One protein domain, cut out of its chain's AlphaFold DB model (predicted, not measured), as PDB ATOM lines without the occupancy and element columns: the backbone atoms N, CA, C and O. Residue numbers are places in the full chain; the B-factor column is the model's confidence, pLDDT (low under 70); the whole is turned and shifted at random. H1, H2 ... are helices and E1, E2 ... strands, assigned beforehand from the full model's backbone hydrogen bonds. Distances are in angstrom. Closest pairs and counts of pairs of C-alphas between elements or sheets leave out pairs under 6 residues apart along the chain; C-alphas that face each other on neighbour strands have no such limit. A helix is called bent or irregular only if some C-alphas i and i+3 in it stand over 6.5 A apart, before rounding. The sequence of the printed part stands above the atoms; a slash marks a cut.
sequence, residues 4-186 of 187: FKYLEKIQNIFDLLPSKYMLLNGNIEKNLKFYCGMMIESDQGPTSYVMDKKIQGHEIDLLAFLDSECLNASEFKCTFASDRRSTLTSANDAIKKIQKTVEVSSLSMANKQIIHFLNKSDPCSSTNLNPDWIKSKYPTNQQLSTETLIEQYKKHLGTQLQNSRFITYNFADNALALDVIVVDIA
ATOM      1  N   PHE A   4      50.474  56.407  51.867       91.94
ATOM      2  CA  PHE A   4      50.613  55.727  50.580       91.94
ATOM      3  C   PHE A   4      50.025  54.309  50.598       91.94
ATOM      4  O   PHE A   4      49.268  53.956  49.700       91.94
ATOM      5  N   LYS A   5      50.270  53.535  51.666       91.31
ATOM      6  CA  LYS A   5      49.727  52.171  51.813       91.31
ATOM      7  C   LYS A   5      48.203  52.136  51.893       91.31
ATOM      8  O   LYS A   5      47.578  51.162  51.489       91.31
ATOM      9  N   TYR A   6      47.589  53.186  52.433       90.94
ATOM     10  CA  TYR A   6      46.132  53.299  52.487       90.94
ATOM     11  C   TYR A   6      45.555  53.646  51.117       90.94
ATOM     12  O   TYR A   6      44.499  53.139  50.756       90.94
ATOM     13  N   LEU A   7      46.267  54.462  50.332       93.06
ATOM     14  CA  LEU A   7      45.879  54.766  48.958       93.06
ATOM     15  C   LEU A   7      45.924  53.511  48.073       93.06
ATOM     16  O   LEU A   7      45.006  53.310  47.291       93.06
ATOM     17  N   GLU A   8      46.898  52.609  48.254       93.00
ATOM     18  CA  GLU A   8      46.943  51.325  47.520       93.00
ATOM     19  C   GLU A   8      45.656  50.505  47.712       93.00
ATOM     20  O   GLU A   8      45.148  49.902  46.767       93.00
ATOM     21  N   LYS A   9      45.076  50.541  48.919       91.69
ATOM     22  CA  LYS A   9      43.844  49.814  49.254       91.69
ATOM     23  C   LYS A   9      42.582  50.417  48.621       91.69
ATOM     24  O   LYS A   9      41.576  49.714  48.551       91.69
ATOM     25  N   ILE A  10      42.610  51.662  48.122       91.19
ATOM     26  CA  ILE A  10      41.449  52.285  47.449       91.19
ATOM     27  C   ILE A  10      41.001  51.453  46.239       91.19
ATOM     28  O   ILE A  10      39.806  51.410  45.950       91.19
ATOM     29  N   GLN A  11      41.922  50.734  45.584       90.88
ATOM     30  CA  GLN A  11      41.602  49.790  44.510       90.88
ATOM     31  C   GLN A  11      40.467  48.827  44.899       90.88
ATOM     32  O   GLN A  11      39.542  48.626  44.115       90.88
ATOM     33  N   ASN A  12      40.466  48.327  46.138       89.94
ATOM     34  CA  ASN A  12      39.455  47.388  46.626       89.94
ATOM     35  C   ASN A  12      38.033  47.967  46.542       89.94
ATOM     36  O   ASN A  12      37.076  47.226  46.344       89.94
ATOM     37  N   ILE A  13      37.872  49.289  46.686       85.31
ATOM     38  CA  ILE A  13      36.563  49.942  46.560       85.31
ATOM     39  C   ILE A  13      36.085  49.898  45.106       85.31
ATOM     40  O   ILE A  13      34.922  49.585  44.860       85.31
ATOM     41  N   PHE A  14      36.971  50.178  44.148       84.62
ATOM     42  CA  PHE A  14      36.639  50.108  42.723       84.62
ATOM     43  C   PHE A  14      36.384  48.669  42.252       84.62
ATOM     44  O   PHE A  14      35.543  48.466  41.379       84.62
ATOM     45  N   ASP A  15      37.044  47.683  42.861       86.31
ATOM     46  CA  ASP A  15      36.810  46.262  42.584       86.31
ATOM     47  C   ASP A  15      35.446  45.793  43.114       86.31
ATOM     48  O   ASP A  15      34.734  45.047  42.440       86.31
ATOM     49  N   LEU A  16      35.058  46.247  44.313       85.12
ATOM     50  CA  LEU A  16      33.763  45.927  44.927       85.12
ATOM     51  C   LEU A  16      32.592  46.650  44.255       85.12
ATOM     52  O   LEU A  16      31.486  46.114  44.194       85.12
ATOM     53  N   LEU A  17      32.827  47.866  43.762       77.44
ATOM     54  CA  LEU A  17      31.839  48.692  43.077       77.44
ATOM     55  C   LEU A  17      32.370  49.105  41.698       77.44
ATOM     56  O   LEU A  17      32.788  50.256  41.526       77.44
ATOM     57  N   PRO A  18      32.330  48.196  40.699       72.44
ATOM     58  CA  PRO A  18      32.807  48.495  39.358       72.44
ATOM     59  C   PRO A  18      32.073  49.703  38.775       72.44
ATOM     60  O   PRO A  18      30.880  49.648  38.467       72.44
ATOM     61  N   SER A  19      32.795  50.808  38.605       70.69
ATOM     62  CA  SER A  19      32.284  51.967  37.881       70.69
ATOM     63  C   SER A  19      32.566  51.785  36.398       70.69
ATOM     64  O   SER A  19      33.681  51.446  36.020       70.69
ATOM     65  N   LYS A  20      31.560  52.028  35.556       67.38
ATOM     66  CA  LYS A  20      31.727  52.204  34.100       67.38
ATOM     67  C   LYS A  20      31.738  53.668  33.691       67.38
ATOM     68  O   LYS A  20      31.968  54.005  32.541       67.38
ATOM     69  N   TYR A  21      31.419  54.544  34.632       64.88
ATOM     70  CA  TYR A  21      31.417  55.967  34.395       64.88
ATOM     71  C   TYR A  21      32.725  56.517  34.908       64.88
ATOM     72  O   TYR A  21      33.198  56.170  35.998       64.88
ATOM     73  N   MET A  22      33.305  57.401  34.112       62.22
ATOM     74  CA  MET A  22      34.389  58.208  34.614       62.22
ATOM     75  C   MET A  22      33.914  58.963  35.847       62.22
ATOM     76  O   MET A  22      32.753  59.358  35.962       62.22
ATOM     77  N   LEU A  23      34.859  59.258  36.726       62.44
ATOM     78  CA  LEU A  23      34.683  60.197  37.821       62.44
ATOM     79  C   LEU A  23      34.603  61.645  37.275       62.44
ATOM     80  O   LEU A  23      35.358  62.531  37.662       62.44
ATOM     81  N   LEU A  24      33.756  61.874  36.274       56.91
ATOM     82  CA  LEU A  24      33.617  63.123  35.553       56.91
ATOM     83  C   LEU A  24      32.457  63.915  36.114       56.91
ATOM     84  O   LEU A  24      31.301  63.548  35.928       56.91
ATOM     85  N   ASN A  25      32.800  65.074  36.665       46.38
ATOM     86  CA  ASN A  25      31.887  66.053  37.235       46.38
ATOM     87  C   ASN A  25      31.388  65.710  38.644       46.38
ATOM     88  O   ASN A  25      31.183  64.561  39.018       46.38
ATOM     89  N   GLY A  26      31.206  66.757  39.442       49.72
ATOM     90  CA  GLY A  26      31.084  66.629  40.884       49.72
ATOM     91  C   GLY A  26      32.453  66.594  41.545       49.72
ATOM     92  O   GLY A  26      33.495  66.464  40.907       49.72
ATOM     93  N   ASN A  27      32.441  66.810  42.847       64.38
ATOM     94  CA  ASN A  27      33.620  66.998  43.667       64.38
ATOM     95  C   ASN A  27      34.355  65.650  43.835       64.38
ATOM     96  O   ASN A  27      34.311  65.046  44.898       64.38
ATOM     97  N   ILE A  28      34.964  65.137  42.759       76.69
ATOM     98  CA  ILE A  28      35.721  63.876  42.724       76.69
ATOM     99  C   ILE A  28      36.765  63.849  43.835       76.69
ATOM    100  O   ILE A  28      36.967  62.822  44.471       76.69
ATOM    101  N   GLU A  29      37.355  65.005  44.124       81.12
ATOM    102  CA  GLU A  29      38.260  65.185  45.245       81.12
ATOM    103  C   GLU A  29      37.588  64.825  46.578       81.12
ATOM    104  O   GLU A  29      38.182  64.081  47.346       81.12
ATOM    105  N   LYS A  30      36.329  65.227  46.828       83.25
ATOM    106  CA  LYS A  30      35.569  64.773  48.011       83.25
ATOM    107  C   LYS A  30      35.381  63.261  48.042       83.25
ATOM    108  O   LYS A  30      35.553  62.671  49.101       83.25
ATOM    109  N   ASN A  31      35.051  62.628  46.915       85.00
ATOM    110  CA  ASN A  31      34.878  61.170  46.874       85.00
ATOM    111  C   ASN A  31      36.204  60.440  47.138       85.00
ATOM    112  O   ASN A  31      36.237  59.469  47.883       85.00
ATOM    113  N   LEU A  32      37.310  60.928  46.579       87.06
ATOM    114  CA  LEU A  32      38.638  60.346  46.783       87.06
ATOM    115  C   LEU A  32      39.165  60.600  48.204       87.06
ATOM    116  O   LEU A  32      39.736  59.694  48.807       87.06
ATOM    117  N   LYS A  33      38.911  61.786  48.776       89.50
ATOM    118  CA  LYS A  33      39.126  62.077  50.204       89.50
ATOM    119  C   LYS A  33      38.311  61.118  51.077       89.50
ATOM    120  O   LYS A  33      38.848  60.552  52.023       89.50
ATOM    121  N   PHE A  34      37.045  60.881  50.727       88.69
ATOM    122  CA  PHE A  34      36.176  59.935  51.424       88.69
ATOM    123  C   PHE A  34      36.725  58.502  51.369       88.69
ATOM    124  O   PHE A  34      36.859  57.875  52.415       88.69
ATOM    125  N   TYR A  35      37.135  58.008  50.197       89.75
ATOM    126  CA  TYR A  35      37.757  56.684  50.067       89.75
ATOM    127  C   TYR A  35      39.056  56.568  50.863       89.75
ATOM    128  O   TYR A  35      39.284  55.556  51.519       89.75
ATOM    129  N   CYS A  36      39.884  57.614  50.863       90.44
ATOM    130  CA  CYS A  36      41.081  57.666  51.694       90.44
ATOM    131  C   CYS A  36      40.735  57.538  53.188       90.44
ATOM    132  O   CYS A  36      41.335  56.718  53.880       90.44
ATOM    133  N   GLY A  37      39.716  58.267  53.657       89.94
ATOM    134  CA  GLY A  37      39.185  58.147  55.017       89.94
ATOM    135  C   GLY A  37      38.703  56.731  55.345       89.94
ATOM    136  O   GLY A  37      39.169  56.144  56.316       89.94
ATOM    137  N   MET A  38      37.876  56.129  54.480       89.75
ATOM    138  CA  MET A  38      37.411  54.744  54.648       89.75
ATOM    139  C   MET A  38      38.569  53.748  54.771       89.75
ATOM    140  O   MET A  38      38.500  52.807  55.560       89.75
ATOM    141  N   MET A  39      39.643  53.933  53.995       90.62
ATOM    142  CA  MET A  39      40.811  53.058  54.089       90.62
ATOM    143  C   MET A  39      41.535  53.225  55.423       90.62
ATOM    144  O   MET A  39      41.955  52.219  55.995       90.62
ATOM    145  N   ILE A  40      41.641  54.451  55.949       89.69
ATOM    146  CA  ILE A  40      42.196  54.703  57.288       89.69
ATOM    147  C   ILE A  40      41.345  54.004  58.361       89.69
ATOM    148  O   ILE A  40      41.902  53.301  59.200       89.69
ATOM    149  N   GLU A  41      40.014  54.116  58.297       87.00
ATOM    150  CA  GLU A  41      39.093  53.464  59.250       87.00
ATOM    151  C   GLU A  41      39.149  51.932  59.181       87.00
ATOM    152  O   GLU A  41      39.045  51.250  60.201       87.00
ATOM    153  N   SER A  42      39.345  51.372  57.983       84.69
ATOM    154  CA  SER A  42      39.345  49.919  57.774       84.69
ATOM    155  C   SER A  42      40.497  49.178  58.458       84.69
ATOM    156  O   SER A  42      40.415  47.970  58.662       84.69
ATOM    157  N   ASP A  43      41.567  49.880  58.828       80.25
ATOM    158  CA  ASP A  43      42.793  49.280  59.364       80.25
ATOM    159  C   ASP A  43      42.675  48.867  60.842       80.25
ATOM    160  O   ASP A  43      43.646  48.375  61.408       80.25
ATOM    161  N   GLN A  44      41.505  49.067  61.474       73.25
ATOM    162  CA  GLN A  44      41.201  48.781  62.893       73.25
ATOM    163  C   GLN A  44      42.240  49.326  63.897       73.25
ATOM    164  O   GLN A  44      42.279  48.916  65.058       73.25
ATOM    165  N   GLY A  45      43.098  50.245  63.456       80.19
ATOM    166  CA  GLY A  45      44.180  50.808  64.246       80.19
ATOM    167  C   GLY A  45      43.733  51.995  65.104       80.19
ATOM    168  O   GLY A  45      42.644  52.533  64.919       80.19
ATOM    169  N   PRO A  46      44.605  52.472  66.006       87.31
ATOM    170  CA  PRO A  46      44.353  53.633  66.872       87.31
ATOM    171  C   PRO A  46      44.385  54.991  66.141       87.31
ATOM    172  O   PRO A  46      44.415  56.045  66.777       87.31
ATOM    173  N   THR A  47      44.419  54.991  64.809       89.75
ATOM    174  CA  THR A  47      44.533  56.214  64.013       89.75
ATOM    175  C   THR A  47      43.176  56.900  63.907       89.75
ATOM    176  O   THR A  47      42.181  56.278  63.545       89.75
ATOM    177  N   SER A  48      43.144  58.206  64.147       91.44
ATOM    178  CA  SER A  48      41.994  59.061  63.827       91.44
ATOM    179  C   SER A  48      42.382  60.077  62.757       91.44
ATOM    180  O   SER A  48      43.566  60.309  62.513       91.44
ATOM    181  N   TYR A  49      41.409  60.686  62.085       93.75
ATOM    182  CA  TYR A  49      41.685  61.713  61.084       93.75
ATOM    183  C   TYR A  49      40.604  62.793  61.065       93.75
ATOM    184  O   TYR A  49      39.487  62.604  61.543       93.75
ATOM    185  N   VAL A  50      40.949  63.942  60.494       94.12
ATOM    186  CA  VAL A  50      40.022  65.021  60.150       94.12
ATOM    187  C   VAL A  50      40.356  65.514  58.748       94.12
ATOM    188  O   VAL A  50      41.525  65.564  58.367       94.12
ATOM    189  N   MET A  51      39.329  65.871  57.987       94.12
ATOM    190  CA  MET A  51      39.466  66.437  56.646       94.12
ATOM    191  C   MET A  51      39.121  67.926  56.663       94.12
ATOM    192  O   MET A  51      38.358  68.370  57.524       94.12
ATOM    193  N   ASP A  52      39.665  68.678  55.707       93.31
ATOM    194  CA  ASP A  52      39.359  70.095  55.458       93.31
ATOM    195  C   ASP A  52      39.445  70.961  56.737       93.31
ATOM    196  O   ASP A  52      38.587  71.793  57.053       93.31
ATOM    197  N   LYS A  53      40.489  70.735  57.546       94.88
ATOM    198  CA  LYS A  53      40.656  71.399  58.841       94.88
ATOM    199  C   LYS A  53      41.358  72.738  58.668       94.88
ATOM    200  O   LYS A  53      42.510  72.815  58.247       94.88
ATOM    201  N   LYS A  54      40.692  73.805  59.112       95.62
ATOM    202  CA  LYS A  54      41.280  75.146  59.173       95.62
ATOM    203  C   LYS A  54      42.154  75.335  60.419       95.62
ATOM    204  O   LYS A  54      41.665  75.191  61.544       95.62
ATOM    205  N   ILE A  55      43.416  75.707  60.215       92.81
ATOM    206  CA  ILE A  55      44.412  76.051  61.239       92.81
ATOM    207  C   ILE A  55      45.052  77.386  60.848       92.81
ATOM    208  O   ILE A  55      45.547  77.536  59.739       92.81
ATOM    209  N   GLN A  56      45.009  78.379  61.744       88.88
ATOM    210  CA  GLN A  56      45.621  79.704  61.516       88.88
ATOM    211  C   GLN A  56      45.219  80.370  60.180       88.88
ATOM    212  O   GLN A  56      45.994  81.083  59.556       88.88
ATOM    213  N   GLY A  57      43.985  80.143  59.719       88.88
ATOM    214  CA  GLY A  57      43.498  80.705  58.455       88.88
ATOM    215  C   GLY A  57      43.805  79.870  57.207       88.88
ATOM    216  O   GLY A  57      43.188  80.131  56.176       88.88
ATOM    217  N   HIS A  58      44.669  78.856  57.302       93.12
ATOM    218  CA  HIS A  58      44.985  77.898  56.240       93.12
ATOM    219  C   HIS A  58      44.151  76.621  56.390       93.12
ATOM    220  O   HIS A  58      43.929  76.157  57.504       93.12
ATOM    221  N   GLU A  59      43.642  76.082  55.288       96.00
ATOM    222  CA  GLU A  59      42.857  74.842  55.271       96.00
ATOM    223  C   GLU A  59      43.740  73.696  54.790       96.00
ATOM    224  O   GLU A  59      44.308  73.787  53.702       96.00
ATOM    225  N   ILE A  60      43.828  72.648  55.608       96.44
ATOM    226  CA  ILE A  60      44.593  71.437  55.321       96.44
ATOM    227  C   ILE A  60      43.605  70.320  55.022       96.44
ATOM    228  O   ILE A  60      42.715  70.035  55.827       96.44
ATOM    229  N   ASP A  61      43.781  69.693  53.865       95.44
ATOM    230  CA  ASP A  61      42.821  68.738  53.322       95.44
ATOM    231  C   ASP A  61      42.687  67.464  54.175       95.44
ATOM    232  O   ASP A  61      41.575  66.966  54.324       95.44
ATOM    233  N   LEU A  62      43.776  66.959  54.768       95.69
ATOM    234  CA  LEU A  62      43.764  65.807  55.681       95.69
ATOM    235  C   LEU A  62      44.785  65.983  56.806       95.69
ATOM    236  O   LEU A  62      45.959  66.246  56.549       95.69
ATOM    237  N   LEU A  63      44.356  65.748  58.045       95.75
ATOM    238  CA  LEU A  63      45.231  65.537  59.196       95.75
ATOM    239  C   LEU A  63      44.927  64.172  59.812       95.75
ATOM    240  O   LEU A  63      43.767  63.873  60.087       95.75
ATOM    241  N   ALA A  64      45.956  63.362  60.045       94.62
ATOM    242  CA  ALA A  64      45.832  62.072  60.721       94.62
ATOM    243  C   ALA A  64      46.595  62.082  62.044       94.62
ATOM    244  O   ALA A  64      47.703  62.620  62.118       94.62
ATOM    245  N   PHE A  65      46.024  61.449  63.065       93.62
ATOM    246  CA  PHE A  65      46.510  61.470  64.436       93.62
ATOM    247  C   PHE A  65      46.683  60.069  65.003       93.62
ATOM    248  O   PHE A  65      45.917  59.160  64.683       93.62
ATOM    249  N   LEU A  66      47.645  59.938  65.907       91.75
ATOM    250  CA  LEU A  66      47.840  58.787  66.778       91.75
ATOM    251  C   LEU A  66      48.075  59.312  68.190       91.75
ATOM    252  O   LEU A  66      48.902  60.200  68.361       91.75
ATOM    253  N   ASP A  67      47.331  58.810  69.175       89.06
ATOM    254  CA  ASP A  67      47.462  59.219  70.583       89.06
ATOM    255  C   ASP A  67      47.450  60.751  70.790       89.06
ATOM    256  O   ASP A  67      48.149  61.300  71.636       89.06
ATOM    257  N   SER A  68      46.603  61.456  70.028       87.06
ATOM    258  CA  SER A  68      46.474  62.929  69.981       87.06
ATOM    259  C   SER A  68      47.610  63.694  69.287       87.06
ATOM    260  O   SER A  68      47.523  64.917  69.156       87.06
ATOM    261  N   GLU A  69      48.637  63.017  68.775       92.06
ATOM    262  CA  GLU A  69      49.705  63.638  67.992       92.06
ATOM    263  C   GLU A  69      49.411  63.581  66.495       92.06
ATOM    264  O   GLU A  69      49.054  62.535  65.951       92.06
ATOM    265  N   CYS A  70      49.591  64.705  65.795       94.12
ATOM    266  CA  CYS A  70      49.428  64.743  64.347       94.12
ATOM    267  C   CYS A  70      50.606  64.040  63.656       94.12
ATOM    268  O   CYS A  70      51.735  64.527  63.674       94.12
ATOM    269  N   LEU A  71      50.327  62.923  62.988       94.00
ATOM    270  CA  LEU A  71      51.314  62.134  62.255       94.00
ATOM    271  C   LEU A  71      51.453  62.545  60.792       94.00
ATOM    272  O   LEU A  71      52.517  62.357  60.203       94.00
ATOM    273  N   ASN A  72      50.381  63.036  60.175       95.31
ATOM    274  CA  ASN A  72      50.364  63.363  58.753       95.31
ATOM    275  C   ASN A  72      49.496  64.597  58.499       95.31
ATOM    276  O   ASN A  72      48.421  64.711  59.081       95.31
ATOM    277  N   ALA A  73      49.974  65.483  57.632       96.62
ATOM    278  CA  ALA A  73      49.264  66.622  57.084       96.62
ATOM    279  C   ALA A  73      49.391  66.588  55.559       96.62
ATOM    280  O   ALA A  73      50.491  66.708  55.015       96.62
ATOM    281  N   SER A  74      48.273  66.404  54.868       96.69
ATOM    282  CA  SER A  74      48.254  66.214  53.421       96.69
ATOM    283  C   SER A  74      47.380  67.244  52.722       96.69
ATOM    284  O   SER A  74      46.300  67.579  53.203       96.69
ATOM    285  N   GLU A  75      47.842  67.695  51.559       96.62
ATOM    286  CA  GLU A  75      47.089  68.519  50.612       96.62
ATOM    287  C   GLU A  75      46.670  67.657  49.425       96.62
ATOM    288  O   GLU A  75      47.490  66.958  48.830       96.62
ATOM    289  N   PHE A  76      45.397  67.705  49.066       95.25
ATOM    290  CA  PHE A  76      44.814  66.890  48.018       95.25
ATOM    291  C   PHE A  76      44.622  67.721  46.754       95.25
ATOM    292  O   PHE A  76      44.309  68.914  46.781       95.25
ATOM    293  N   LYS A  77      44.798  67.062  45.613       94.00
ATOM    294  CA  LYS A  77      44.340  67.545  44.317       94.00
ATOM    295  C   LYS A  77      43.770  66.415  43.507       94.00
ATOM    296  O   LYS A  77      44.263  65.291  43.548       94.00
ATOM    297  N   CYS A  78      42.783  66.752  42.695       92.19
ATOM    298  CA  CYS A  78      42.322  65.876  41.642       92.19
ATOM    299  C   CYS A  78      42.165  66.641  40.331       92.19
ATOM    300  O   CYS A  78      41.504  67.678  40.286       92.19
ATOM    301  N   THR A  79      42.755  66.127  39.255       91.12
ATOM    302  CA  THR A  79      42.748  66.781  37.939       91.12
ATOM    303  C   THR A  79      42.549  65.773  36.811       91.12
ATOM    304  O   THR A  79      42.554  64.561  37.032       91.12
ATOM    305  N   PHE A  80      42.337  66.278  35.594       89.25
ATOM    306  CA  PHE A  80      42.212  65.470  34.384       89.25
ATOM    307  C   PHE A  80      43.452  65.631  33.522       89.25
ATOM    308  O   PHE A  80      43.799  66.749  33.147       89.25
ATOM    309  N   ALA A  81      44.059  64.515  33.126       91.06
ATOM    310  CA  ALA A  81      45.237  64.508  32.269       91.06
ATOM    311  C   ALA A  81      44.996  65.217  30.930       91.06
ATOM    312  O   ALA A  81      45.906  65.862  30.414       91.06
ATOM    313  N   SER A  82      43.778  65.149  30.388       88.69
ATOM    314  CA  SER A  82      43.380  65.854  29.164       88.69
ATOM    315  C   SER A  82      43.351  67.382  29.309       88.69
ATOM    316  O   SER A  82      43.475  68.091  28.314       88.69
ATOM    317  N   ASP A  83      43.242  67.919  30.529       88.25
ATOM    318  CA  ASP A  83      43.314  69.357  30.804       88.25
ATOM    319  C   ASP A  83      44.690  69.724  31.374       88.25
ATOM    320  O   ASP A  83      44.875  69.984  32.571       88.25
ATOM    321  N   ARG A  84      45.695  69.735  30.490       90.25
ATOM    322  CA  ARG A  84      47.089  70.038  30.843       90.25
ATOM    323  C   ARG A  84      47.222  71.354  31.610       90.25
ATOM    324  O   ARG A  84      47.935  71.409  32.609       90.25
ATOM    325  N   ARG A  85      46.574  72.425  31.144       89.81
ATOM    326  CA  ARG A  85      46.712  73.756  31.754       89.81
ATOM    327  C   ARG A  85      46.171  73.753  33.180       89.81
ATOM    328  O   ARG A  85      46.892  74.165  34.085       89.81
ATOM    329  N   SER A  86      44.945  73.272  33.376       89.12
ATOM    330  CA  SER A  86      44.324  73.213  34.703       89.12
ATOM    331  C   SER A  86      45.095  72.300  35.653       89.12
ATOM    332  O   SER A  86      45.291  72.641  36.821       89.12
ATOM    333  N   THR A  87      45.619  71.183  35.141       92.75
ATOM    334  CA  THR A  87      46.437  70.247  35.921       92.75
ATOM    335  C   THR A  87      47.708  70.904  36.450       92.75
ATOM    336  O   THR A  87      48.002  70.820  37.644       92.75
ATOM    337  N   LEU A  88      48.433  71.627  35.593       94.19
ATOM    338  CA  LEU A  88      49.641  72.355  35.990       94.19
ATOM    339  C   LEU A  88      49.338  73.497  36.969       94.19
ATOM    340  O   LEU A  88      50.071  73.687  37.938       94.19
ATOM    341  N   THR A  89      48.249  74.242  36.755       94.12
ATOM    342  CA  THR A  89      47.796  75.270  37.706       94.12
ATOM    343  C   THR A  89      47.479  74.657  39.069       94.12
ATOM    344  O   THR A  89      47.989  75.128  40.082       94.12
ATOM    345  N   SER A  90      46.731  73.555  39.095       93.75
ATOM    346  CA  SER A  90      46.358  72.854  40.327       93.75
ATOM    347  C   SER A  90      47.569  72.287  41.071       93.75
ATOM    348  O   SER A  90      47.603  72.329  42.300       93.75
ATOM    349  N   ALA A  91      48.581  71.795  40.347       96.06
ATOM    350  CA  ALA A  91      49.839  71.342  40.935       96.06
ATOM    351  C   ALA A  91      50.591  72.491  41.624       96.06
ATOM    352  O   ALA A  91      51.015  72.349  42.770       96.06
ATOM    353  N   ASN A  92      50.686  73.654  40.971       96.25
ATOM    354  CA  ASN A  92      51.282  74.856  41.559       96.25
ATOM    355  C   ASN A  92      50.500  75.356  42.781       96.25
ATOM    356  O   ASN A  92      51.100  75.805  43.758       96.25
ATOM    357  N   ASP A  93      49.173  75.258  42.759       95.31
ATOM    358  CA  ASP A  93      48.344  75.604  43.914       95.31
ATOM    359  C   ASP A  93      48.561  74.630  45.078       95.31
ATOM    360  O   ASP A  93      48.627  75.068  46.226       95.31
ATOM    361  N   ALA A  94      48.736  73.333  44.805       96.25
ATOM    362  CA  ALA A  94      49.100  72.347  45.824       96.25
ATOM    363  C   ALA A  94      50.472  72.635  46.443       96.25
ATOM    364  O   ALA A  94      50.619  72.547  47.655       96.25
ATOM    365  N   ILE A  95      51.454  73.038  45.628       97.50
ATOM    366  CA  ILE A  95      52.784  73.451  46.100       97.50
ATOM    367  C   ILE A  95      52.666  74.641  47.058       97.50
ATOM    368  O   ILE A  95      53.189  74.601  48.167       97.50
ATOM    369  N   LYS A  96      51.919  75.680  46.674       96.38
ATOM    370  CA  LYS A  96      51.699  76.846  47.544       96.38
ATOM    371  C   LYS A  96      50.972  76.473  48.834       96.38
ATOM    372  O   LYS A  96      51.292  77.012  49.889       96.38
ATOM    373  N   LYS A  97      49.974  75.586  48.757       96.44
ATOM    374  CA  LYS A  97      49.248  75.105  49.936       96.44
ATOM    375  C   LYS A  97      50.167  74.322  50.875       96.44
ATOM    376  O   LYS A  97      50.210  74.639  52.057       96.44
ATOM    377  N   ILE A  98      50.946  73.366  50.362       97.12
ATOM    378  CA  ILE A  98      51.799  72.540  51.223       97.12
ATOM    379  C   ILE A  98      52.920  73.359  51.865       97.12
ATOM    380  O   ILE A  98      53.268  73.104  53.010       97.12
ATOM    381  N   GLN A  99      53.431  74.389  51.181       95.62
ATOM    382  CA  GLN A  99      54.397  75.326  51.762       95.62
ATOM    383  C   GLN A  99      53.818  76.050  52.984       95.62
ATOM    384  O   GLN A  99      54.476  76.114  54.016       95.62
ATOM    385  N   LYS A 100      52.552  76.488  52.924       95.81
ATOM    386  CA  LYS A 100      51.859  77.043  54.100       95.81
ATOM    387  C   LYS A 100      51.677  76.006  55.205       95.81
ATOM    388  O   LYS A 100      51.840  76.331  56.373       95.81
ATOM    389  N   THR A 101      51.364  74.759  54.854       96.31
ATOM    390  CA  THR A 101      51.236  73.656  55.822       96.31
ATOM    391  C   THR A 101      52.551  73.356  56.540       96.31
ATOM    392  O   THR A 101      52.538  73.089  57.741       96.31
ATOM    393  N   VAL A 102      53.691  73.439  55.844       95.06
ATOM    394  CA  VAL A 102      55.031  73.290  56.442       95.06
ATOM    395  C   VAL A 102      55.310  74.384  57.480       95.06
ATOM    396  O   VAL A 102      55.914  74.098  58.512       95.06
ATOM    397  N   GLU A 103      54.818  75.606  57.265       94.56
ATOM    398  CA  GLU A 103      54.988  76.740  58.187       94.56
ATOM    399  C   GLU A 103      54.136  76.635  59.472       94.56
ATOM    400  O   GLU A 103      54.360  77.380  60.430       94.56
ATOM    401  N   VAL A 104      53.176  75.704  59.544       94.94
ATOM    402  CA  VAL A 104      52.326  75.522  60.731       94.94
ATOM    403  C   VAL A 104      53.115  74.844  61.856       94.94
ATOM    404  O   VAL A 104      53.308  73.627  61.874       94.94
ATOM    405  N   SER A 105      53.517  75.626  62.861       93.38
ATOM    406  CA  SER A 105      54.381  75.174  63.966       93.38
ATOM    407  C   SER A 105      53.840  73.970  64.749       93.38
ATOM    408  O   SER A 105      54.604  73.064  65.096       93.38
ATOM    409  N   SER A 106      52.522  73.903  64.973       92.50
ATOM    410  CA  SER A 106      51.862  72.779  65.660       92.50
ATOM    411  C   SER A 106      51.905  71.465  64.873       92.50
ATOM    412  O   SER A 106      51.574  70.419  65.419       92.50
ATOM    413  N   LEU A 107      52.293  71.509  63.595       94.31
ATOM    414  CA  LEU A 107      52.441  70.350  62.716       94.31
ATOM    415  C   LEU A 107      53.911  70.035  62.420       94.31
ATOM    416  O   LEU A 107      54.188  69.192  61.572       94.31
ATOM    417  N   SER A 108      54.867  70.673  63.099       92.56
ATOM    418  CA  SER A 108      56.313  70.509  62.861       92.56
ATOM    419  C   SER A 108      56.773  69.043  62.835       92.56
ATOM    420  O   SER A 108      57.581  68.673  61.983       92.56
ATOM    421  N   MET A 109      56.178  68.185  63.665       92.44
ATOM    422  CA  MET A 109      56.500  66.753  63.739       92.44
ATOM    423  C   MET A 109      55.753  65.870  62.726       92.44
ATOM    424  O   MET A 109      56.201  64.754  62.462       92.44
ATOM    425  N   ALA A 110      54.665  66.359  62.121       95.00
ATOM    426  CA  ALA A 110      53.870  65.599  61.158       95.00
ATOM    427  C   ALA A 110      54.629  65.374  59.839       95.00
ATOM    428  O   ALA A 110      55.450  66.197  59.431       95.00
ATOM    429  N   ASN A 111      54.323  64.299  59.120       95.50
ATOM    430  CA  ASN A 111      54.723  64.150  57.719       95.50
ATOM    431  C   ASN A 111      53.885  65.092  56.845       95.50
ATOM    432  O   ASN A 111      52.684  65.201  57.072       95.50
ATOM    433  N   LYS A 112      54.496  65.752  55.854       96.56
ATOM    434  CA  LYS A 112      53.804  66.667  54.934       96.56
ATOM    435  C   LYS A 112      53.791  66.073  53.542       96.56
ATOM    436  O   LYS A 112      54.840  65.657  53.055       96.56
ATOM    437  N   GLN A 113      52.620  66.009  52.918       97.44
ATOM    438  CA  GLN A 113      52.473  65.357  51.620       97.44
ATOM    439  C   GLN A 113      51.522  66.121  50.699       97.44
ATOM    440  O   GLN A 113      50.545  66.717  51.145       97.44
ATOM    441  N   ILE A 114      51.781  66.064  49.395       97.81
ATOM    442  CA  ILE A 114      50.762  66.345  48.379       97.81
ATOM    443  C   ILE A 114      50.271  65.008  47.832       97.81
ATOM    444  O   ILE A 114      51.084  64.181  47.423       97.81
ATOM    445  N   ILE A 115      48.956  64.824  47.770       97.25
ATOM    446  CA  ILE A 115      48.300  63.680  47.137       97.25
ATOM    447  C   ILE A 115      47.548  64.185  45.910       97.25
ATOM    448  O   ILE A 115      46.528  64.861  46.025       97.25
ATOM    449  N   HIS A 116      48.051  63.863  44.722       96.75
ATOM    450  CA  HIS A 116      47.467  64.294  43.459       96.75
ATOM    451  C   HIS A 116      46.912  63.101  42.683       96.75
ATOM    452  O   HIS A 116      47.661  62.304  42.127       96.75
ATOM    453  N   PHE A 117      45.591  63.015  42.597       94.56
ATOM    454  CA  PHE A 117      44.889  62.075  41.736       94.56
ATOM    455  C   PHE A 117      44.799  62.611  40.302       94.56
ATOM    456  O   PHE A 117      44.186  63.650  40.047       94.56
ATOM    457  N   LEU A 118      45.416  61.906  39.359       93.75
ATOM    458  CA  LEU A 118      45.434  62.248  37.944       93.75
ATOM    459  C   LEU A 118      44.499  61.309  37.183       93.75
ATOM    460  O   LEU A 118      44.818  60.144  36.936       93.75
ATOM    461  N   ASN A 119      43.330  61.816  36.799       91.19
ATOM    462  CA  ASN A 119      42.370  61.061  36.009       91.19
ATOM    463  C   ASN A 119      42.797  61.052  34.534       91.19
ATOM    464  O   ASN A 119      42.800  62.093  33.875       91.19
ATOM    465  N   LYS A 120      43.153  59.871  34.025       90.12
ATOM    466  CA  LYS A 120      43.609  59.626  32.646       90.12
ATOM    467  C   LYS A 120      42.545  58.943  31.782       90.12
ATOM    468  O   LYS A 120      42.834  58.552  30.654       90.12
ATOM    469  N   SER A 121      41.339  58.769  32.317       87.38
ATOM    470  CA  SER A 121      40.246  58.077  31.635       87.38
ATOM    471  C   SER A 121      39.905  58.756  30.305       87.38
ATOM    472  O   SER A 121      40.020  59.978  30.183       87.38
ATOM    473  N   ASP A 122      39.464  57.970  29.324       84.81
ATOM    474  CA  ASP A 122      39.069  58.455  28.003       84.81
ATOM    475  C   ASP A 122      37.559  58.773  27.963       84.81
ATOM    476  O   ASP A 122      36.730  57.861  27.841       84.81
ATOM    477  N   PRO A 123      37.158  60.057  28.003       82.19
ATOM    478  CA  PRO A 123      35.749  60.444  27.951       82.19
ATOM    479  C   PRO A 123      35.067  60.133  26.628       82.19
ATOM    480  O   PRO A 123      33.840  60.000  26.610       82.19
ATOM    481  N   CYS A 124      35.846  60.017  25.557       83.06
ATOM    482  CA  CYS A 124      35.406  59.792  24.192       83.06
ATOM    483  C   CYS A 124      35.404  58.308  23.801       83.06
ATOM    484  O   CYS A 124      34.984  58.003  22.684       83.06
ATOM    485  N   SER A 125      35.827  57.402  24.693       82.69
ATOM    486  CA  SER A 125      35.784  55.959  24.443       82.69
ATOM    487  C   SER A 125      34.389  55.511  24.002       82.69
ATOM    488  O   SER A 125      33.372  55.946  24.548       82.69
ATOM    489  N   SER A 126      34.340  54.584  23.045       76.56
ATOM    490  CA  SER A 126      33.096  53.971  22.571       76.56
ATOM    491  C   SER A 126      32.392  53.130  23.640       76.56
ATOM    492  O   SER A 126      31.188  52.908  23.535       76.56
ATOM    493  N   THR A 127      33.114  52.686  24.674       75.38
ATOM    494  CA  THR A 127      32.545  51.962  25.823       75.38
ATOM    495  C   THR A 127      31.877  52.895  26.837       75.38
ATOM    496  O   THR A 127      31.045  52.445  27.626       75.38
ATOM    497  N   ASN A 128      32.170  54.201  26.782       72.25
ATOM    498  CA  ASN A 128      31.642  55.194  27.708       72.25
ATOM    499  C   ASN A 128      30.340  55.831  27.196       72.25
ATOM    500  O   ASN A 128      30.288  56.460  26.138       72.25
ATOM    501  N   LEU A 129      29.293  55.793  28.026       75.81
ATOM    502  CA  LEU A 129      28.015  56.486  27.790       75.81
ATOM    503  C   LEU A 129      28.047  57.952  28.267       75.81
ATOM    504  O   LEU A 129      27.030  58.499  28.697       75.81
ATOM    505  N   ASN A 130      29.222  58.589  28.233       80.50
ATOM    506  CA  ASN A 130      29.364  59.980  28.647       80.50
ATOM    507  C   ASN A 130      28.558  60.907  27.714       80.50
ATOM    508  O   ASN A 130      28.614  60.731  26.492       80.50
ATOM    509  N   PRO A 131      27.853  61.917  28.253       82.44
ATOM    510  CA  PRO A 131      27.157  62.917  27.449       82.44
ATOM    511  C   PRO A 131      28.125  63.768  26.612       82.44
ATOM    512  O   PRO A 131      29.271  63.998  27.000       82.44
ATOM    513  N   ASP A 132      27.650  64.299  25.484       85.50
ATOM    514  CA  ASP A 132      28.499  65.001  24.507       85.50
ATOM    515  C   ASP A 132      29.222  66.217  25.086       85.50
ATOM    516  O   ASP A 132      30.389  66.445  24.777       85.50
ATOM    517  N   TRP A 133      28.588  66.955  26.001       84.12
ATOM    518  CA  TRP A 133      29.215  68.113  26.642       84.12
ATOM    519  C   TRP A 133      30.481  67.742  27.432       84.12
ATOM    520  O   TRP A 133      31.412  68.541  27.513       84.12
ATOM    521  N   ILE A 134      30.549  66.529  27.992       81.25
ATOM    522  CA  ILE A 134      31.746  66.014  28.664       81.25
ATOM    523  C   ILE A 134      32.837  65.724  27.639       81.25
ATOM    524  O   ILE A 134      33.981  66.136  27.834       81.25
ATOM    525  N   LYS A 135      32.481  65.032  26.552       82.06
ATOM    526  CA  LYS A 135      33.402  64.695  25.457       82.06
ATOM    527  C   LYS A 135      34.002  65.961  24.847       82.06
ATOM    528  O   LYS A 135      35.202  66.025  24.609       82.06
ATOM    529  N   SER A 136      33.187  67.005  24.677       84.00
ATOM    530  CA  SER A 136      33.640  68.322  24.215       84.00
ATOM    531  C   SER A 136      34.538  69.040  25.225       84.00
ATOM    532  O   SER A 136      35.467  69.733  24.821       84.00
ATOM    533  N   LYS A 137      34.277  68.897  26.532       80.50
ATOM    534  CA  LYS A 137      35.050  69.561  27.593       80.50
ATOM    535  C   LYS A 137      36.447  68.960  27.780       80.50
ATOM    536  O   LYS A 137      37.369  69.687  28.135       80.50
ATOM    537  N   TYR A 138      36.597  67.656  27.558       79.19
ATOM    538  CA  TYR A 138      37.829  66.912  27.827       79.19
ATOM    539  C   TYR A 138      38.305  66.157  26.576       79.19
ATOM    540  O   TYR A 138      38.201  64.933  26.526       79.19
ATOM    541  N   PRO A 139      38.832  66.851  25.553       70.88
ATOM    542  CA  PRO A 139      39.338  66.188  24.356       70.88
ATOM    543  C   PRO A 139      40.557  65.311  24.690       70.88
ATOM    544  O   PRO A 139      41.400  65.679  25.502       70.88
ATOM    545  N   THR A 140      40.684  64.151  24.046       70.81
ATOM    546  CA  THR A 140      41.760  63.169  24.304       70.81
ATOM    547  C   THR A 140      43.133  63.574  23.774       70.81
ATOM    548  O   THR A 140      44.144  62.940  24.080       70.81
ATOM    549  N   ASN A 141      43.199  64.644  22.990       68.12
ATOM    550  CA  ASN A 141      44.427  65.073  22.348       68.12
ATOM    551  C   ASN A 141      45.296  65.820  23.374       68.12
ATOM    552  O   ASN A 141      44.932  66.913  23.794       68.12
ATOM    553  N   GLN A 142      46.460  65.254  23.718       72.69
ATOM    554  CA  GLN A 142      47.481  65.794  24.647       72.69
ATOM    555  C   GLN A 142      47.244  65.553  26.149       72.69
ATOM    556  O   GLN A 142      47.283  66.481  26.959       72.69
ATOM    557  N   GLN A 143      47.096  64.288  26.543       86.88
ATOM    558  CA  GLN A 143      47.093  63.919  27.957       86.88
ATOM    559  C   GLN A 143      48.457  64.170  28.626       86.88
ATOM    560  O   GLN A 143      49.513  63.821  28.096       86.88
ATOM    561  N   LEU A 144      48.441  64.778  29.812       91.88
ATOM    562  CA  LEU A 144      49.609  64.926  30.671       91.88
ATOM    563  C   LEU A 144      49.931  63.590  31.354       91.88
ATOM    564  O   LEU A 144      49.058  62.995  31.981       91.88
ATOM    565  N   SER A 145      51.177  63.129  31.246       94.12
ATOM    566  CA  SER A 145      51.607  61.889  31.896       94.12
ATOM    567  C   SER A 145      51.913  62.095  33.382       94.12
ATOM    568  O   SER A 145      52.231  63.203  33.829       94.12
ATOM    569  N   THR A 146      51.873  61.004  34.139       96.19
ATOM    570  CA  THR A 146      52.237  60.962  35.561       96.19
ATOM    571  C   THR A 146      53.677  61.416  35.788       96.19
ATOM    572  O   THR A 146      53.944  62.218  36.681       96.19
ATOM    573  N   GLU A 147      54.601  61.005  34.921       96.00
ATOM    574  CA  GLU A 147      56.010  61.408  34.956       96.00
ATOM    575  C   GLU A 147      56.152  62.915  34.746       96.00
ATOM    576  O   GLU A 147      56.846  63.578  35.515       96.00
ATOM    577  N   THR A 148      55.426  63.472  33.771       95.50
ATOM    578  CA  THR A 148      55.423  64.919  33.517       95.50
ATOM    579  C   THR A 148      54.953  65.678  34.758       95.50
ATOM    580  O   THR A 148      55.525  66.707  35.107       95.50
ATOM    581  N   LEU A 149      53.917  65.191  35.447       96.69
ATOM    582  CA  LEU A 149      53.415  65.826  36.667       96.69
ATOM    583  C   LEU A 149      54.436  65.754  37.811       96.69
ATOM    584  O   LEU A 149      54.666  66.747  38.503       96.69
ATOM    585  N   ILE A 150      55.093  64.606  37.983       97.56
ATOM    586  CA  ILE A 150      56.166  64.421  38.967       97.56
ATOM    587  C   ILE A 150      57.338  65.372  38.684       97.56
ATOM    588  O   ILE A 150      57.855  65.998  39.609       97.56
ATOM    589  N   GLU A 151      57.744  65.532  37.424       96.44
ATOM    590  CA  GLU A 151      58.785  66.489  37.028       96.44
ATOM    591  C   GLU A 151      58.411  67.929  37.382       96.44
ATOM    592  O   GLU A 151      59.267  68.699  37.817       96.44
ATOM    593  N   GLN A 152      57.133  68.299  37.258       96.00
ATOM    594  CA  GLN A 152      56.664  69.625  37.666       96.00
ATOM    595  C   GLN A 152      56.800  69.836  39.170       96.00
ATOM    596  O   GLN A 152      57.278  70.892  39.585       96.00
ATOM    597  N   TYR A 153      56.449  68.839  39.982       98.00
ATOM    598  CA  TYR A 153      56.673  68.906  41.424       98.00
ATOM    599  C   TYR A 153      58.161  69.016  41.761       98.00
ATOM    600  O   TYR A 153      58.547  69.925  42.494       98.00
ATOM    601  N   LYS A 154      59.007  68.170  41.163       96.81
ATOM    602  CA  LYS A 154      60.469  68.210  41.344       96.81
ATOM    603  C   LYS A 154      61.057  69.571  40.987       96.81
ATOM    604  O   LYS A 154      61.849  70.111  41.753       96.81
ATOM    605  N   LYS A 155      60.637  70.152  39.861       96.25
ATOM    606  CA  LYS A 155      61.121  71.455  39.391       96.25
ATOM    607  C   LYS A 155      60.843  72.584  40.387       96.25
ATOM    608  O   LYS A 155      61.691  73.455  40.546       96.25
ATOM    609  N   HIS A 156      59.668  72.600  41.012       95.94
ATOM    610  CA  HIS A 156      59.241  73.720  41.859       95.94
ATOM    611  C   HIS A 156      59.574  73.528  43.340       95.94
ATOM    612  O   HIS A 156      59.863  74.507  44.021       95.94
ATOM    613  N   LEU A 157      59.540  72.291  43.839       96.31
ATOM    614  CA  LEU A 157      59.879  71.983  45.231       96.31
ATOM    615  C   LEU A 157      61.391  71.822  45.433       96.31
ATOM    616  O   LEU A 157      61.890  72.069  46.528       96.31
ATOM    617  N   GLY A 158      62.138  71.433  44.392       95.06
ATOM    618  CA  GLY A 158      63.590  71.285  44.456       95.06
ATOM    619  C   GLY A 158      64.016  70.360  45.596       95.06
ATOM    620  O   GLY A 158      63.567  69.220  45.682       95.06
ATOM    621  N   THR A 159      64.857  70.871  46.497       93.88
ATOM    622  CA  THR A 159      65.360  70.133  47.667       93.88
ATOM    623  C   THR A 159      64.300  69.865  48.741       93.88
ATOM    624  O   THR A 159      64.541  69.039  49.618       93.88
ATOM    625  N   GLN A 160      63.135  70.522  48.687       95.44
ATOM    626  CA  GLN A 160      62.022  70.243  49.599       95.44
ATOM    627  C   GLN A 160      61.286  68.949  49.240       95.44
ATOM    628  O   GLN A 160      60.598  68.396  50.087       95.44
ATOM    629  N   LEU A 161      61.402  68.444  48.009       97.25
ATOM    630  CA  LEU A 161      60.833  67.146  47.655       97.25
ATOM    631  C   LEU A 161      61.770  66.045  48.158       97.25
ATOM    632  O   LEU A 161      62.864  65.873  47.625       97.25
ATOM    633  N   GLN A 162      61.340  65.286  49.167       95.75
ATOM    634  CA  GLN A 162      62.112  64.145  49.674       95.75
ATOM    635  C   GLN A 162      61.926  62.912  48.803       95.75
ATOM    636  O   GLN A 162      62.884  62.207  48.497       95.75
ATOM    637  N   ASN A 163      60.678  62.638  48.429       96.19
ATOM    638  CA  ASN A 163      60.330  61.467  47.649       96.19
ATOM    639  C   ASN A 163      59.073  61.730  46.812       96.19
ATOM    640  O   ASN A 163      58.250  62.585  47.134       96.19
ATOM    641  N   SER A 164      58.926  60.975  45.730       96.56
ATOM    642  CA  SER A 164      57.715  60.949  44.914       96.56
ATOM    643  C   SER A 164      57.379  59.503  44.591       96.56
ATOM    644  O   SER A 164      58.191  58.808  43.980       96.56
ATOM    645  N   ARG A 165      56.187  59.065  44.978       96.62
ATOM    646  CA  ARG A 165      55.667  57.718  44.732       96.62
ATOM    647  C   ARG A 165      54.365  57.829  43.952       96.62
ATOM    648  O   ARG A 165      53.705  58.863  44.018       96.62
ATOM    649  N   PHE A 166      53.981  56.793  43.220       96.94
ATOM    650  CA  PHE A 166      52.694  56.786  42.533       96.94
ATOM    651  C   PHE A 166      52.079  55.392  42.498       96.94
ATOM    652  O   PHE A 166      52.785  54.393  42.628       96.94
ATOM    653  N   ILE A 167      50.760  55.354  42.340       96.50
ATOM    654  CA  ILE A 167      49.954  54.141  42.208       96.50
ATOM    655  C   ILE A 167      49.120  54.306  40.945       96.50
ATOM    656  O   ILE A 167      48.483  55.344  40.763       96.50
ATOM    657  N   THR A 168      49.113  53.279  40.105       95.44
ATOM    658  CA  THR A 168      48.193  53.158  38.972       95.44
ATOM    659  C   THR A 168      47.061  52.238  39.395       95.44
ATOM    660  O   THR A 168      47.310  51.070  39.703       95.44
ATOM    661  N   TYR A 169      45.831  52.746  39.424       92.06
ATOM    662  CA  TYR A 169      44.663  51.910  39.685       92.06
ATOM    663  C   TYR A 169      44.269  51.144  38.422       92.06
ATOM    664  O   TYR A 169      44.265  51.691  37.315       92.06
ATOM    665  N   ASN A 170      43.931  49.873  38.600       89.94
ATOM    666  CA  ASN A 170      43.567  48.962  37.529       89.94
ATOM    667  C   ASN A 170      42.045  48.866  37.445       89.94
ATOM    668  O   ASN A 170      41.388  48.487  38.408       89.94
ATOM    669  N   PHE A 171      41.474  49.179  36.289       87.25
ATOM    670  CA  PHE A 171      40.038  49.061  36.059       87.25
ATOM    671  C   PHE A 171      39.758  47.938  35.064       87.25
ATOM    672  O   PHE A 171      40.525  47.718  34.130       87.25
ATOM    673  N   ALA A 172      38.638  47.235  35.253       82.88
ATOM    674  CA  ALA A 172      38.174  46.237  34.289       82.88
ATOM    675  C   ALA A 172      37.759  46.877  32.950       82.88
ATOM    676  O   ALA A 172      37.868  46.246  31.901       82.88
ATOM    677  N   ASP A 173      37.282  48.126  32.988       80.81
ATOM    678  CA  ASP A 173      36.971  48.924  31.804       80.81
ATOM    679  C   ASP A 173      38.221  49.682  31.343       80.81
ATOM    680  O   ASP A 173      38.762  50.512  32.075       80.81
ATOM    681  N   ASN A 174      38.670  49.410  30.118       78.50
ATOM    682  CA  ASN A 174      39.869  50.014  29.535       78.50
ATOM    683  C   ASN A 174      39.733  51.520  29.267       78.50
ATOM    684  O   ASN A 174      40.739  52.189  29.043       78.50
ATOM    685  N   ALA A 175      38.513  52.058  29.287       82.62
ATOM    686  CA  ALA A 175      38.284  53.489  29.169       82.62
ATOM    687  C   ALA A 175      38.543  54.246  30.476       82.62
ATOM    688  O   ALA A 175      38.604  55.478  30.462       82.62
ATOM    689  N   LEU A 176      38.680  53.539  31.603       86.31
ATOM    690  CA  LEU A 176      38.967  54.130  32.900       86.31
ATOM    691  C   LEU A 176      40.445  54.001  33.248       86.31
ATOM    692  O   LEU A 176      41.046  52.935  33.154       86.31
ATOM    693  N   ALA A 177      41.022  55.111  33.690       89.25
ATOM    694  CA  ALA A 177      42.390  55.161  34.168       89.25
ATOM    695  C   ALA A 177      42.534  56.266  35.216       89.25
ATOM    696  O   ALA A 177      42.110  57.409  35.015       89.25
ATOM    697  N   LEU A 178      43.162  55.928  36.337       91.19
ATOM    698  CA  LEU A 178      43.410  56.843  37.440       91.19
ATOM    699  C   LEU A 178      44.761  56.502  38.051       91.19
ATOM    700  O   LEU A 178      44.983  55.364  38.457       91.19
ATOM    701  N   ASP A 179      45.611  57.512  38.166       94.88
ATOM    702  CA  ASP A 179      46.822  57.413  38.968       94.88
ATOM    703  C   ASP A 179      46.676  58.296  40.201       94.88
ATOM    704  O   ASP A 179      45.969  59.307  40.183       94.88
ATOM    705  N   VAL A 180      47.387  57.957  41.268       95.69
ATOM    706  CA  VAL A 180      47.638  58.878  42.373       95.69
ATOM    707  C   VAL A 180      49.133  59.049  42.558       95.69
ATOM    708  O   VAL A 180      49.886  58.082  42.564       95.69
ATOM    709  N   ILE A 181      49.557  60.296  42.707       97.56
ATOM    710  CA  ILE A 181      50.935  60.687  42.975       97.56
ATOM    711  C   ILE A 181      50.990  61.192  44.408       97.56
ATOM    712  O   ILE A 181      50.207  62.058  44.792       97.56
ATOM    713  N   VAL A 182      51.936  60.677  45.183       97.75
ATOM    714  CA  VAL A 182      52.232  61.135  46.538       97.75
ATOM    715  C   VAL A 182      53.608  61.774  46.537       97.75
ATOM    716  O   VAL A 182      54.604  61.127  46.213       97.75
ATOM    717  N   VAL A 183      53.652  63.055  46.883       97.94
ATOM    718  CA  VAL A 183      54.881  63.842  46.975       97.94
ATOM    719  C   VAL A 183      55.166  64.113  48.444       97.94
ATOM    720  O   VAL A 183      54.428  64.858  49.085       97.94
ATOM    721  N   ASP A 184      56.227  63.506  48.962       97.19
ATOM    722  CA  ASP A 184      56.671  63.652  50.345       97.19
ATOM    723  C   ASP A 184      57.546  64.912  50.475       97.19
ATOM    724  O   ASP A 184      58.521  65.080  49.733       97.19
ATOM    725  N   ILE A 185      57.197  65.801  51.408       96.81
ATOM    726  CA  ILE A 185      57.852  67.101  51.601       96.81
ATOM    727  C   ILE A 185      58.771  67.073  52.824       96.81
ATOM    728  O   ILE A 185      58.406  66.571  53.890       96.81
ATOM    729  N   ALA A 186      59.969  67.630  52.656       90.44
ATOM    730  CA  ALA A 186      60.956  67.803  53.706       90.44
ATOM    731  C   ALA A 186      60.444  68.734  54.802       90.44
ATOM    732  O   ALA A 186      59.628  69.622  54.559       90.44
TER     733      ALA A 186
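AT A GLANCE: This is residues 4 to 186 of the 187 residues of an uncharacterized protein of Glaciecola sp. (strain KUL10) (UniProt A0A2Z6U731). One twisted sheet of six strands runs through the middle, with the helices H4 and H6 side by side over one face and H1 and H3 over the other, in three layers. At one edge the E1-E2 hairpin bends sharply, while H5 and the long link before it make one far end of the body. The printed part has 183 residues, with six named helices and six named strands in the order H1, H2, H3, E1, E2, E3, H4, E4, H5, H6, E5, E6. The sheet is mixed, in the order E1, E2, E3, E4, E6, E5, with E3 and E4 parallel and the other neighbours antiparallel. The class is mixed, helices and strands; the whole is compact, with a radius of gyration of the C-alphas of 16.7 A and spans of 50 by 37 by 27 A.

IN THESE COORDINATES: The longest strand is E3, residues 69 to 80, 34.5 A from first to last C-alpha. Beside it in the sheet are E2, residues 58 to 66, 22.0 A, and E4, residues 111 to 119, 25.2 A. The edge strands are E1, residues 47 to 55, 20.0 A, and E5, residues 161 to 169, 23.6 A; E6, residues 178 to 185, 22.7 A, is an inner strand. E1 bends by 85 degrees at residue 52, and E2 by 75 degrees at residue 61. The longest helix is H4, residues 84 to 102, 27.0 A, from C-alpha 84 at (47.089, 70.038, 30.843). H3, residues 28 to 42, measures 20.8 A, and H6, residues 146 to 160, 19.5 A. H6 is irregular: C-alphas 156 and 159 are 9.2 A apart. Three helices have six residues each: H1, residues 4 to 9, from C-alpha 4 at (50.613, 55.727, 50.580); H2, residues 11 to 16; and H5, residues 132 to 137. E6 ends with C-alpha 185 at (57.852, 67.101, 51.601).

HOW THE PARTS SIT: E1, E2 and E3 form a meander, each strand the antiparallel neighbour of the one before, with N 50 and O 63 at 2.8 A and N 64 and O 72 at 3.0 A. Parallel E3 and E4 have N 75 and O 113 at 2.9 A. Across E4 and E6 N 116 and O 181 are 2.8 A apart; in the hairpin E5 and E6 N 182 and O 165 are 2.8 A apart. E3, H4 and E4 form a strand-helix-strand unit, two parallel neighbour strands with a helix between, and its crossover is right-handed. E4, H5, H6 and E5 form a split unit, with E6 between its strands, also right-handed. H4 is on the sheet at a height of 7.9 A, along E3, at 8 degrees on the local plane. On the same face, H6 has a height of 8.5 A and runs along E6, at 8 degrees on the local plane. H4, with residues 88 to 95 alone, touches H6 at a shallow tilt of 30 degrees, the same way; the C-alphas of Ala 91 and Tyr 153 are closest, 7.3 A. H1 and H3 are on the opposite face, where H1 touches residues 36 to 40 of H3, about perpendicular at 90 degrees, the C-alphas of Tyr 6 and Met 39 being closest at 5.6 A. H2 only grazes the sheet, only just on it with 5 pairs of C-alphas within 10 A, and H5 is not on it. In H2, H3, H4 and H5 every O i to N i+4 pair is within hydrogen-bond range; in H1 it is 1 of 2 and in H6 9 of 11.

THE WHOLE: The two C-alphas farthest apart, those of Ser 105 and Ser 126, are 51.1 A apart. The printed part has no cut. The links from H2 to H3, 11 residues, and from E4 to H5, 12 residues, are long. The mean pLDDT of the printed part is 89.0, and residues 20 to 27 and residue 141 are under 70.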